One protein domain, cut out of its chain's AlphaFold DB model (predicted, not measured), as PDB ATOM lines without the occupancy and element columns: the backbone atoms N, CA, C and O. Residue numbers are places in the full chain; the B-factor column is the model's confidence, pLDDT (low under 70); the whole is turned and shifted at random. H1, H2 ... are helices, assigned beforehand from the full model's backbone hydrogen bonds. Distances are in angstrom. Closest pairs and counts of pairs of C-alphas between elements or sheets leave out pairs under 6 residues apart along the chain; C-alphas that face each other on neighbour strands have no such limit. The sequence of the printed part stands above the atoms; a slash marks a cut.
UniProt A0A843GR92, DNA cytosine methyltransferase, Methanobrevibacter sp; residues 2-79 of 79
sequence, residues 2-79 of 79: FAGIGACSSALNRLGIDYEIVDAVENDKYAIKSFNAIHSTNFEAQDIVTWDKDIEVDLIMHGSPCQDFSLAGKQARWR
ATOM      1  N   PHE A   2      14.563 -50.442  44.758       94.31
ATOM      2  CA  PHE A   2      13.710 -49.432  45.407       94.31
ATOM      3  C   PHE A   2      13.424 -48.279  44.436       94.31
ATOM      4  O   PHE A   2      13.824 -47.135  44.653       94.31
ATOM      5  N   ALA A   3      12.877 -48.631  43.268       93.69
ATOM      6  CA  ALA A   3      12.850 -47.746  42.107       93.69
ATOM      7  C   ALA A   3      12.005 -46.479  42.328       93.69
ATOM      8  O   ALA A   3      12.282 -45.444  41.706       93.69
ATOM      9  N   GLY A   4      10.990 -46.537  43.200       92.81
ATOM     10  CA  GLY A   4      10.028 -45.459  43.382       92.81
ATOM     11  C   GLY A   4       9.446 -45.022  42.037       92.81
ATOM     12  O   GLY A   4       8.991 -45.841  41.247       92.81
ATOM     13  N   ILE A   5       9.518 -43.721  41.742       94.12
ATOM     14  CA  ILE A   5       9.091 -43.145  40.450       94.12
ATOM     15  C   ILE A   5      10.249 -42.935  39.452       94.12
ATOM     16  O   ILE A   5      10.077 -42.297  38.413       94.12
ATOM     17  N   GLY A   6      11.449 -43.437  39.760       93.38
ATOM     18  CA  GLY A   6      12.608 -43.383  38.864       93.38
ATOM     19  C   GLY A   6      13.350 -42.047  38.879       93.38
ATOM     20  O   GLY A   6      13.546 -41.406  37.843       93.38
ATOM     21  N   ALA A   7      13.789 -41.614  40.064       94.00
ATOM     22  CA  ALA A   7      14.606 -40.409  40.209       94.00
ATOM     23  C   ALA A   7      15.968 -40.537  39.498       94.00
ATOM     24  O   ALA A   7      16.392 -39.601  38.821       94.00
ATOM     25  N   CYS A   8      16.622 -41.700  39.606       93.94
ATOM     26  CA  CYS A   8      17.936 -41.954  39.009       93.94
ATOM     27  C   CYS A   8      17.900 -41.934  37.475       93.94
ATOM     28  O   CYS A   8      18.681 -41.209  36.869       93.94
ATOM     29  N   SER A   9      16.963 -42.651  36.845       94.38
ATOM     30  CA  SER A   9      16.772 -42.621  35.386       94.38
ATOM     31  C   SER A   9      16.440 -41.209  34.901       94.38
ATOM     32  O   SER A   9      17.055 -40.696  33.968       94.38
ATOM     33  N   SER A  10      15.570 -40.497  35.623       95.38
ATOM     34  CA  SER A  10      15.285 -39.089  35.327       95.38
ATOM     35  C   SER A  10      16.527 -38.190  35.422       95.38
ATOM     36  O   SER A  10      16.600 -37.177  34.730       95.38
ATOM     37  N   ALA A  11      17.488 -38.499  36.296       96.31
ATOM     38  CA  ALA A  11      18.745 -37.760  36.397       96.31
ATOM     39  C   ALA A  11      19.686 -38.083  35.226       96.31
ATOM     40  O   ALA A  11      20.194 -37.150  34.610       96.31
ATOM     41  N   LEU A  12      19.855 -39.362  34.872       96.44
ATOM     42  CA  LEU A  12      20.661 -39.781  33.715       96.44
ATOM     43  C   LEU A  12      20.149 -39.152  32.415       96.44
ATOM     44  O   LEU A  12      20.929 -38.561  31.670       96.44
ATOM     45  N   ASN A  13      18.828 -39.159  32.212       95.38
ATOM     46  CA  ASN A  13      18.192 -38.510  31.067       95.38
ATOM     47  C   ASN A  13      18.481 -36.997  31.026       95.38
ATOM     48  O   ASN A  13      18.859 -36.452  29.995       95.38
ATOM     49  N   ARG A  14      18.373 -36.300  32.169       97.06
ATOM     50  CA  ARG A  14      18.699 -34.861  32.256       97.06
ATOM     51  C   ARG A  14      20.170 -34.558  31.983       97.06
ATOM     52  O   ARG A  14      20.475 -33.462  31.525       97.06
ATOM     53  N   LEU A  15      21.062 -35.495  32.289       97.81
ATOM     54  CA  LEU A  15      22.491 -35.383  32.004       97.81
ATOM     55  C   LEU A  15      22.835 -35.733  30.547       97.81
ATOM     56  O   LEU A  15      23.984 -35.556  30.155       97.81
ATOM     57  N   GLY A  16      21.870 -36.206  29.749       97.38
ATOM     58  CA  GLY A  16      22.103 -36.639  28.370       97.38
ATOM     59  C   GLY A  16      22.986 -37.883  28.269       97.38
ATOM     60  O   GLY A  16      23.648 -38.082  27.255       97.38
ATOM     61  N   ILE A  17      23.035 -38.688  29.333       97.69
ATOM     62  CA  ILE A  17      23.736 -39.971  29.331       97.69
ATOM     63  C   ILE A  17      22.821 -40.975  28.639       97.69
ATOM     64  O   ILE A  17      21.640 -41.039  28.971       97.69
ATOM     65  N   ASP A  18      23.360 -41.734  27.690       97.25
ATOM     66  CA  ASP A  18      22.639 -42.835  27.058       97.25
ATOM     67  C   ASP A  18      22.613 -44.043  28.002       97.25
ATOM     68  O   ASP A  18      23.634 -44.388  28.601       97.25
ATOM     69  N   TYR A  19      21.437 -44.634  28.199       96.81
ATOM     70  CA  TYR A  19      21.250 -45.753  29.117       96.81
ATOM     71  C   TYR A  19      19.990 -46.547  28.780       96.81
ATOM     72  O   TYR A  19      19.011 -46.023  28.252       96.81
ATOM     73  N   GLU A  20      20.000 -47.806  29.196       96.25
ATOM     74  CA  GLU A  20      18.846 -48.693  29.185       96.25
ATOM     75  C   GLU A  20      18.467 -49.062  30.623       96.25
ATOM     76  O   GLU A  20      19.326 -49.265  31.486       96.25
ATOM     77  N   ILE A  21      17.164 -49.142  30.903       97.00
ATOM     78  CA  ILE A  21      16.666 -49.669  32.176       97.00
ATOM     79  C   ILE A  21      16.412 -51.161  31.981       97.00
ATOM     80  O   ILE A  21      15.386 -51.536  31.423       97.00
ATOM     81  N   VAL A  22      17.336 -51.995  32.460       97.19
ATOM     82  CA  VAL A  22      17.243 -53.461  32.336       97.19
ATOM     83  C   VAL A  22      16.208 -54.053  33.301       97.19
ATOM     84  O   VAL A  22      15.448 -54.944  32.933       97.19
ATOM     85  N   ASP A  23      16.135 -53.547  34.537       96.75
ATOM     86  CA  ASP A  23      15.108 -53.947  35.508       96.75
ATOM     87  C   ASP A  23      14.812 -52.826  36.519       96.75
ATOM     88  O   ASP A  23      15.663 -51.986  36.834       96.75
ATOM     89  N   ALA A  24      13.599 -52.838  37.070       96.81
ATOM     90  CA  ALA A  24      13.146 -51.930  38.116       96.81
ATOM     91  C   ALA A  24      12.450 -52.717  39.235       96.81
ATOM     92  O   ALA A  24      11.315 -53.165  39.101       96.81
ATOM     93  N   VAL A  25      13.140 -52.857  40.372       96.81
ATOM     94  CA  VAL A  25      12.598 -53.544  41.554       96.81
ATOM     95  C   VAL A  25      11.912 -52.545  42.478       96.81
ATOM     96  O   VAL A  25      12.575 -51.671  43.048       96.81
ATOM     97  N   GLU A  26      10.596 -52.686  42.610       96.56
ATOM     98  CA  GLU A  26       9.707 -51.880  43.449       96.56
ATOM     99  C   GLU A  26       8.501 -52.728  43.868       96.56
ATOM    100  O   GLU A  26       7.875 -53.355  43.013       96.56
ATOM    101  N   ASN A  27       8.165 -52.750  45.159       95.38
ATOM    102  CA  ASN A  27       7.065 -53.572  45.669       95.38
ATOM    103  C   ASN A  27       5.725 -52.820  45.685       95.38
ATOM    104  O   ASN A  27       4.663 -53.449  45.663       95.38
ATOM    105  N   ASP A  28       5.748 -51.484  45.669       95.56
ATOM    106  CA  ASP A  28       4.538 -50.680  45.589       95.56
ATOM    107  C   ASP A  28       4.011 -50.636  44.144       95.56
ATOM    108  O   ASP A  28       4.584 -50.031  43.232       95.56
ATOM    109  N   LYS A  29       2.843 -51.256  43.940       96.44
ATOM    110  CA  LYS A  29       2.165 -51.345  42.637       96.44
ATOM    111  C   LYS A  29       1.811 -49.990  42.008       96.44
ATOM    112  O   LYS A  29       1.652 -49.897  40.791       96.44
ATOM    113  N   TYR A  30       1.620 -48.942  42.806       97.00
ATOM    114  CA  TYR A  30       1.317 -47.601  42.308       97.00
ATOM    115  C   TYR A  30       2.596 -46.859  41.925       97.00
ATOM    116  O   TYR A  30       2.610 -46.158  40.906       97.00
ATOM    117  N   ALA A  31       3.672 -47.049  42.691       96.69
ATOM    118  CA  ALA A  31       4.988 -46.521  42.359       96.69
ATOM    119  C   ALA A  31       5.497 -47.111  41.038       96.69
ATOM    120  O   ALA A  31       5.791 -46.342  40.122       96.69
ATOM    121  N   ILE A  32       5.476 -48.441  40.873       97.81
ATOM    122  CA  ILE A  32       5.939 -49.078  39.628       97.81
ATOM    123  C   ILE A  32       5.069 -48.700  38.421       97.81
ATOM    124  O   ILE A  32       5.579 -48.445  37.335       97.81
ATOM    125  N   LYS A  33       3.751 -48.535  38.608       98.00
ATOM    126  CA  LYS A  33       2.866 -48.025  37.549       98.00
ATOM    127  C   LYS A  33       3.256 -46.610  37.112       98.00
ATOM    128  O   LYS A  33       3.222 -46.296  35.923       98.00
ATOM    129  N   SER A  34       3.613 -45.756  38.068       97.56
ATOM    130  CA  SER A  34       4.069 -44.390  37.792       97.56
ATOM    131  C   SER A  34       5.432 -44.397  37.098       97.56
ATOM    132  O   SER A  34       5.620 -43.675  36.124       97.56
ATOM    133  N   PHE A  35       6.351 -45.256  37.547       97.75
ATOM    134  CA  PHE A  35       7.645 -45.486  36.907       97.75
ATOM    135  C   PHE A  35       7.473 -45.878  35.433       97.75
ATOM    136  O   PHE A  35       8.036 -45.227  34.556       97.75
ATOM    137  N   ASN A  36       6.628 -46.875  35.155       98.06
ATOM    138  CA  ASN A  36       6.329 -47.344  33.804       98.06
ATOM    139  C   ASN A  36       5.802 -46.221  32.901       98.06
ATOM    140  O   ASN A  36       6.254 -46.074  31.768       98.06
ATOM    141  N   ALA A  37       4.899 -45.382  33.418       97.56
ATOM    142  CA  ALA A  37       4.350 -44.252  32.672       97.56
ATOM    143  C   ALA A  37       5.392 -43.163  32.362       97.56
ATOM    144  O   ALA A  37       5.354 -42.576  31.284       97.56
ATOM    145  N   ILE A  38       6.315 -42.883  33.289       96.19
ATOM    146  CA  ILE A  38       7.354 -41.855  33.112       96.19
ATOM    147  C   ILE A  38       8.438 -42.337  32.143       96.19
ATOM    148  O   ILE A  38       8.885 -41.574  31.290       96.19
ATOM    149  N   HIS A  39       8.859 -43.595  32.279       95.81
ATOM    150  CA  HIS A  39      10.010 -44.148  31.557       95.81
ATOM    151  C   HIS A  39       9.616 -44.973  30.329       95.81
ATOM    152  O   HIS A  39      10.488 -45.536  29.682       95.81
ATOM    153  N   SER A  40       8.323 -45.039  29.992       96.06
ATOM    154  CA  SER A  40       7.792 -45.844  28.877       96.06
ATOM    155  C   SER A  40       8.217 -47.319  28.953       96.06
ATOM    156  O   SER A  40       8.621 -47.920  27.962       96.06
ATOM    157  N   THR A  41       8.134 -47.896  30.153       96.69
ATOM    158  CA  THR A  41       8.492 -49.295  30.455       96.69
ATOM    159  C   THR A  41       7.258 -50.093  30.888       96.69
ATOM    160  O   THR A  41       6.163 -49.541  31.001       96.69
ATOM    161  N   ASN A  42       7.404 -51.406  31.092       97.62
ATOM    162  CA  ASN A  42       6.305 -52.284  31.507       97.62
ATOM    163  C   ASN A  42       6.773 -53.337  32.525       97.62
ATOM    164  O   ASN A  42       6.638 -54.539  32.301       97.62
ATOM    165  N   PHE A  43       7.376 -52.878  33.621       97.44
ATOM    166  CA  PHE A  43       7.802 -53.743  34.718       97.44
ATOM    167  C   PHE A  43       6.651 -54.043  35.678       97.44
ATOM    168  O   PHE A  43       5.798 -53.193  35.937       97.44
ATOM    169  N   GLU A  44       6.659 -55.244  36.243       97.06
ATOM    170  CA  GLU A  44       5.737 -55.636  37.307       97.06
ATOM    171  C   GLU A  44       6.296 -55.261  38.684       97.06
ATOM    172  O   GLU A  44       7.501 -55.047  38.845       97.06
ATOM    173  N   ALA A  45       5.419 -55.197  39.689       97.12
ATOM    174  CA  ALA A  45       5.856 -55.052  41.075       97.12
ATOM    175  C   ALA A  45       6.675 -56.282  41.499       97.12
ATOM    176  O   ALA A  45       6.299 -57.420  41.222       97.12
ATOM    177  N   GLN A  46       7.793 -56.046  42.179       97.00
ATOM    178  CA  GLN A  46       8.771 -57.062  42.547       97.00
ATOM    179  C   GLN A  46       9.237 -56.856  43.988       97.00
ATOM    180  O   GLN A  46       9.462 -55.726  44.423       97.00
ATOM    181  N   ASP A  47       9.426 -57.956  44.712       95.00
ATOM    182  CA  ASP A  47      10.053 -57.943  46.030       95.00
ATOM    183  C   ASP A  47      11.567 -58.142  45.888       95.00
ATOM    184  O   ASP A  47      12.036 -59.094  45.264       95.00
ATOM    185  N   ILE A  48      12.327 -57.232  46.491       93.75
ATOM    186  CA  ILE A  48      13.786 -57.261  46.520       93.75
ATOM    187  C   ILE A  48      14.340 -58.481  47.262       93.75
ATOM    188  O   ILE A  48      15.435 -58.935  46.948       93.75
ATOM    189  N   VAL A  49      13.596 -59.020  48.233       94.50
ATOM    190  CA  VAL A  49      14.012 -60.175  49.042       94.50
ATOM    191  C   VAL A  49      14.012 -61.461  48.216       94.50
ATOM    192  O   VAL A  49      14.818 -62.351  48.478       94.50
ATOM    193  N   THR A  50      13.129 -61.562  47.221       95.56
ATOM    194  CA  THR A  50      13.007 -62.741  46.348       95.56
ATOM    195  C   THR A  50      13.609 -62.529  44.964       95.56
ATOM    196  O   THR A  50      13.445 -63.382  44.101       95.56
ATOM    197  N   TRP A  51      14.238 -61.382  44.714       95.75
ATOM    198  CA  TRP A  51      14.808 -61.069  43.410       95.75
ATOM    199  C   TRP A  51      16.115 -61.850  43.197       95.75
ATOM    200  O   TRP A  51      17.068 -61.678  43.955       95.75
ATOM    201  N   ASP A  52      16.154 -62.707  42.174       95.81
ATOM    202  CA  ASP A  52      17.229 -63.682  41.923       95.81
ATOM    203  C   ASP A  52      17.636 -63.791  40.440       95.81
ATOM    204  O   ASP A  52      18.225 -64.786  40.013       95.81
ATOM    205  N   LYS A  53      17.317 -62.775  39.634       94.69
ATOM    206  CA  LYS A  53      17.571 -62.804  38.190       94.69
ATOM    207  C   LYS A  53      19.061 -62.670  37.877       94.69
ATOM    208  O   LYS A  53      19.751 -61.825  38.444       94.69
ATOM    209  N   ASP A  54      19.514 -63.442  36.897       95.75
ATOM    210  CA  ASP A  54      20.832 -63.294  36.284       95.75
ATOM    211  C   ASP A  54      20.725 -62.328  35.096       95.75
ATOM    212  O   ASP A  54      20.176 -62.675  34.048       95.75
ATOM    213  N   ILE A  55      21.153 -61.080  35.303       95.12
ATOM    214  CA  ILE A  55      21.109 -60.010  34.300       95.12
ATOM    215  C   ILE A  55      22.463 -59.309  34.210       95.12
ATOM    216  O   ILE A  55      23.138 -59.088  35.214       95.12
ATOM    217  N   GLU A  56      22.832 -58.913  32.998       96.75
ATOM    218  CA  GLU A  56      24.030 -58.120  32.741       96.75
ATOM    219  C   GLU A  56      23.700 -56.631  32.887       96.75
ATOM    220  O   GLU A  56      22.773 -56.127  32.252       96.75
ATOM    221  N   VAL A  57      24.426 -55.932  33.763       96.25
ATOM    222  CA  VAL A  57      24.243 -54.498  34.022       96.25
ATOM    223  C   VAL A  57      25.577 -53.828  34.334       96.25
ATOM    224  O   VAL A  57      26.386 -54.362  35.091       96.25
ATOM    225  N   ASP A  58      25.772 -52.611  33.825       97.19
ATOM    226  CA  ASP A  58      26.947 -51.785  34.144       97.19
ATOM    227  C   ASP A  58      26.755 -50.934  35.410       97.19
ATOM    228  O   ASP A  58      27.720 -50.498  36.043       97.19
ATOM    229  N   LEU A  59      25.499 -50.656  35.779       95.38
ATOM    230  CA  LEU A  59      25.152 -49.718  36.843       95.38
ATOM    231  C   LEU A  59      23.957 -50.204  37.663       95.38
ATOM    232  O   LEU A  59      22.859 -50.395  37.144       95.38
ATOM    233  N   ILE A  60      24.147 -50.293  38.981       94.75
ATOM    234  CA  ILE A  60      23.078 -50.575  39.942       94.75
ATOM    235  C   ILE A  60      22.857 -49.345  40.819       94.75
ATOM    236  O   ILE A  60      23.762 -48.866  41.498       94.75
ATOM    237  N   MET A  61      21.617 -48.860  40.837       93.31
ATOM    238  CA  MET A  61      21.170 -47.780  41.716       93.31
ATOM    239  C   MET A  61      20.249 -48.342  42.799       93.31
ATOM    240  O   MET A  61      19.302 -49.079  42.495       93.31
ATOM    241  N   HIS A  62      20.502 -47.979  44.057       91.62
ATOM    242  CA  HIS A  62      19.675 -48.379  45.193       91.62
ATOM    243  C   HIS A  62      19.411 -47.196  46.132       91.62
ATOM    244  O   HIS A  62      20.290 -46.373  46.378       91.62
ATOM    245  N   GLY A  63      18.192 -47.125  46.666       86.44
ATOM    246  CA  GLY A  63      17.777 -46.104  47.625       86.44
ATOM    247  C   GLY A  63      16.822 -46.689  48.653       86.44
ATOM    248  O   GLY A  63      15.636 -46.379  48.640       86.44
ATOM    249  N   SER A  64      17.326 -47.577  49.513       84.62
ATOM    250  CA  SER A  64      16.500 -48.224  50.535       84.62
ATOM    251  C   SER A  64      15.926 -47.190  51.513       84.62
ATOM    252  O   SER A  64      16.618 -46.229  51.867       84.62
ATOM    253  N   PRO A  65      14.690 -47.380  51.991       79.81
ATOM    254  CA  PRO A  65      14.041 -46.454  52.908       79.81
ATOM    255  C   PRO A  65      14.848 -46.258  54.197       79.81
ATOM    256  O   PRO A  65      15.353 -47.189  54.818       79.81
ATOM    257  N   CYS A  66      14.943 -45.005  54.638       72.31
ATOM    258  CA  CYS A  66      15.722 -44.620  55.820       72.31
ATOM    259  C   CYS A  66      15.070 -45.061  57.152       72.31
ATOM    260  O   CYS A  66      15.700 -45.005  58.212       72.31
ATOM    261  N   GLN A  67      13.804 -45.497  57.126       63.97
ATOM    262  CA  GLN A  67      13.061 -45.938  58.317       63.97
ATOM    263  C   GLN A  67      13.700 -47.157  58.997       63.97
ATOM    264  O   GLN A  67      13.655 -47.257  60.222       63.97
ATOM    265  N   ASP A  68      14.379 -48.014  58.231       58.47
ATOM    266  CA  ASP A  68      15.075 -49.187  58.766       58.47
ATOM    267  C   ASP A  68      16.348 -48.851  59.542       58.47
ATOM    268  O   ASP A  68      16.726 -49.571  60.466       58.47
ATOM    269  N   PHE A  69      17.018 -47.753  59.181       59.03
ATOM    270  CA  PHE A  69      18.374 -47.455  59.652       59.03
ATOM    271  C   PHE A  69      18.448 -46.247  60.588       59.03
ATOM    272  O   PHE A  69      19.363 -46.147  61.405       59.03
ATOM    273  N   SER A  70      17.506 -45.308  60.486       58.69
ATOM    274  CA  SER A  70      17.553 -44.074  61.270       58.69
ATOM    275  C   SER A  70      17.083 -44.271  62.714       58.69
ATOM    276  O   SER A  70      16.057 -44.897  62.979       58.69
ATOM    277  N   LEU A  71      17.786 -43.635  63.663       58.75
ATOM    278  CA  LEU A  71      17.357 -43.571  65.070       58.75
ATOM    279  C   LEU A  71      15.962 -42.940  65.221       58.75
ATOM    280  O   LEU A  71      15.175 -43.366  66.063       58.75
ATOM    281  N   ALA A  72      15.640 -41.947  64.387       67.06
ATOM    282  CA  ALA A  72      14.331 -41.293  64.374       67.06
ATOM    283  C   ALA A  72      13.219 -42.155  63.734       67.06
ATOM    284  O   ALA A  72      12.041 -41.905  63.976       67.06
ATOM    285  N   GLY A  73      13.583 -43.183  62.957       57.03
ATOM    286  CA  GLY A  73      12.680 -44.120  62.278       57.03
ATOM    287  C   GLY A  73      12.263 -45.334  63.113       57.03
ATOM    288  O   GLY A  73      11.664 -46.263  62.581       57.03
ATOM    289  N   LYS A  74      12.572 -45.350  64.420       59.78
ATOM    290  CA  LYS A  74      12.260 -46.434  65.378       59.78
ATOM    291  C   LYS A  74      12.762 -47.837  64.987       59.78
ATOM    292  O   LYS A  74      12.369 -48.790  65.654       59.78
ATOM    293  N   GLN A  75      13.601 -47.982  63.954       58.00
ATOM    294  CA  GLN A  75      14.020 -49.287  63.417       58.00
ATOM    295  C   GLN A  75      12.819 -50.221  63.177       58.00
ATOM    296  O   GLN A  75      12.862 -51.415  63.495       58.00
ATOM    297  N   ALA A  76      11.703 -49.670  62.689       57.66
ATOM    298  CA  ALA A  76      10.545 -50.472  62.328       57.66
ATOM    299  C   ALA A  76      10.917 -51.297  61.091       57.66
ATOM    300  O   ALA A  76      10.822 -50.802  59.976       57.66
ATOM    301  N   ARG A  77      11.401 -52.525  61.316       51.91
ATOM    302  CA  ARG A  77      11.778 -53.462  60.253       51.91
ATOM    303  C   ARG A  77      10.642 -53.590  59.243       51.91
ATOM    304  O   ARG A  77       9.496 -53.782  59.659       51.91
ATOM    305  N   TRP A  78      10.981 -53.620  57.956       52.81
ATOM    306  CA  TRP A  78      10.117 -54.239  56.948       52.81
ATOM    307  C   TRP A  78       9.744 -55.651  57.416       52.81
ATOM    308  O   TRP A  78      10.616 -56.474  57.706       52.81
ATOM    309  N   ARG A  79       8.443 -55.881  57.587       43.69
ATOM    310  CA  ARG A  79       7.836 -57.188  57.839       43.69
ATOM    311  C   ARG A  79       7.025 -57.584  56.628       43.69
ATOM    312  O   ARG A  79       6.349 -56.680  56.089       43.69
TER     313      ARG A  79
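What this domain is: This is residues 2 to 79 of the 79 residues of the protein "DNA cytosine methyltransferase" of Methanobrevibacter sp (UniProt A0A843GR92). The model has little regular structure: two short helices, H2 and H1, lie loosely side by side and run the same way amid long loops, and residues 67 to 79 make a tail at one end of the longest axis. The printed part has 78 residues, with H1 then H2 along the chain and no named strand. The class is all helix, with only 19 residues in named elements. It is only just compact, close to loose, with a radius of gyration of the C-alphas of 13.8 A and spans of 40 by 26 by 25 A.

Where its parts are: H2, residues 29 to 39, is 15.4 A long and ends at C-alpha 39 (10.010, -44.148, 31.557). H1, residues 7 to 14, is 10.5 A long and begins at C-alpha 7 (14.606, -40.409, 40.209).

How they stand to each other: H2 and H1 are close but not clearly touching; their closest C-alphas, of His 39 and Ser 9, are 7.9 A apart. They run the same way at a shallow tilt of 6 degrees. In both helices every O i to N i+4 pair is within hydrogen-bond range.

The domain as a whole: The C-alphas farthest apart, of Asp 18 and Lys 74, are 39.9 A apart. The printed part has no cut. The link from H1 to H2, 14 residues, is long, and residues 40 to 79 hold no named element. Residues 67 to 79 have pLDDT under 70.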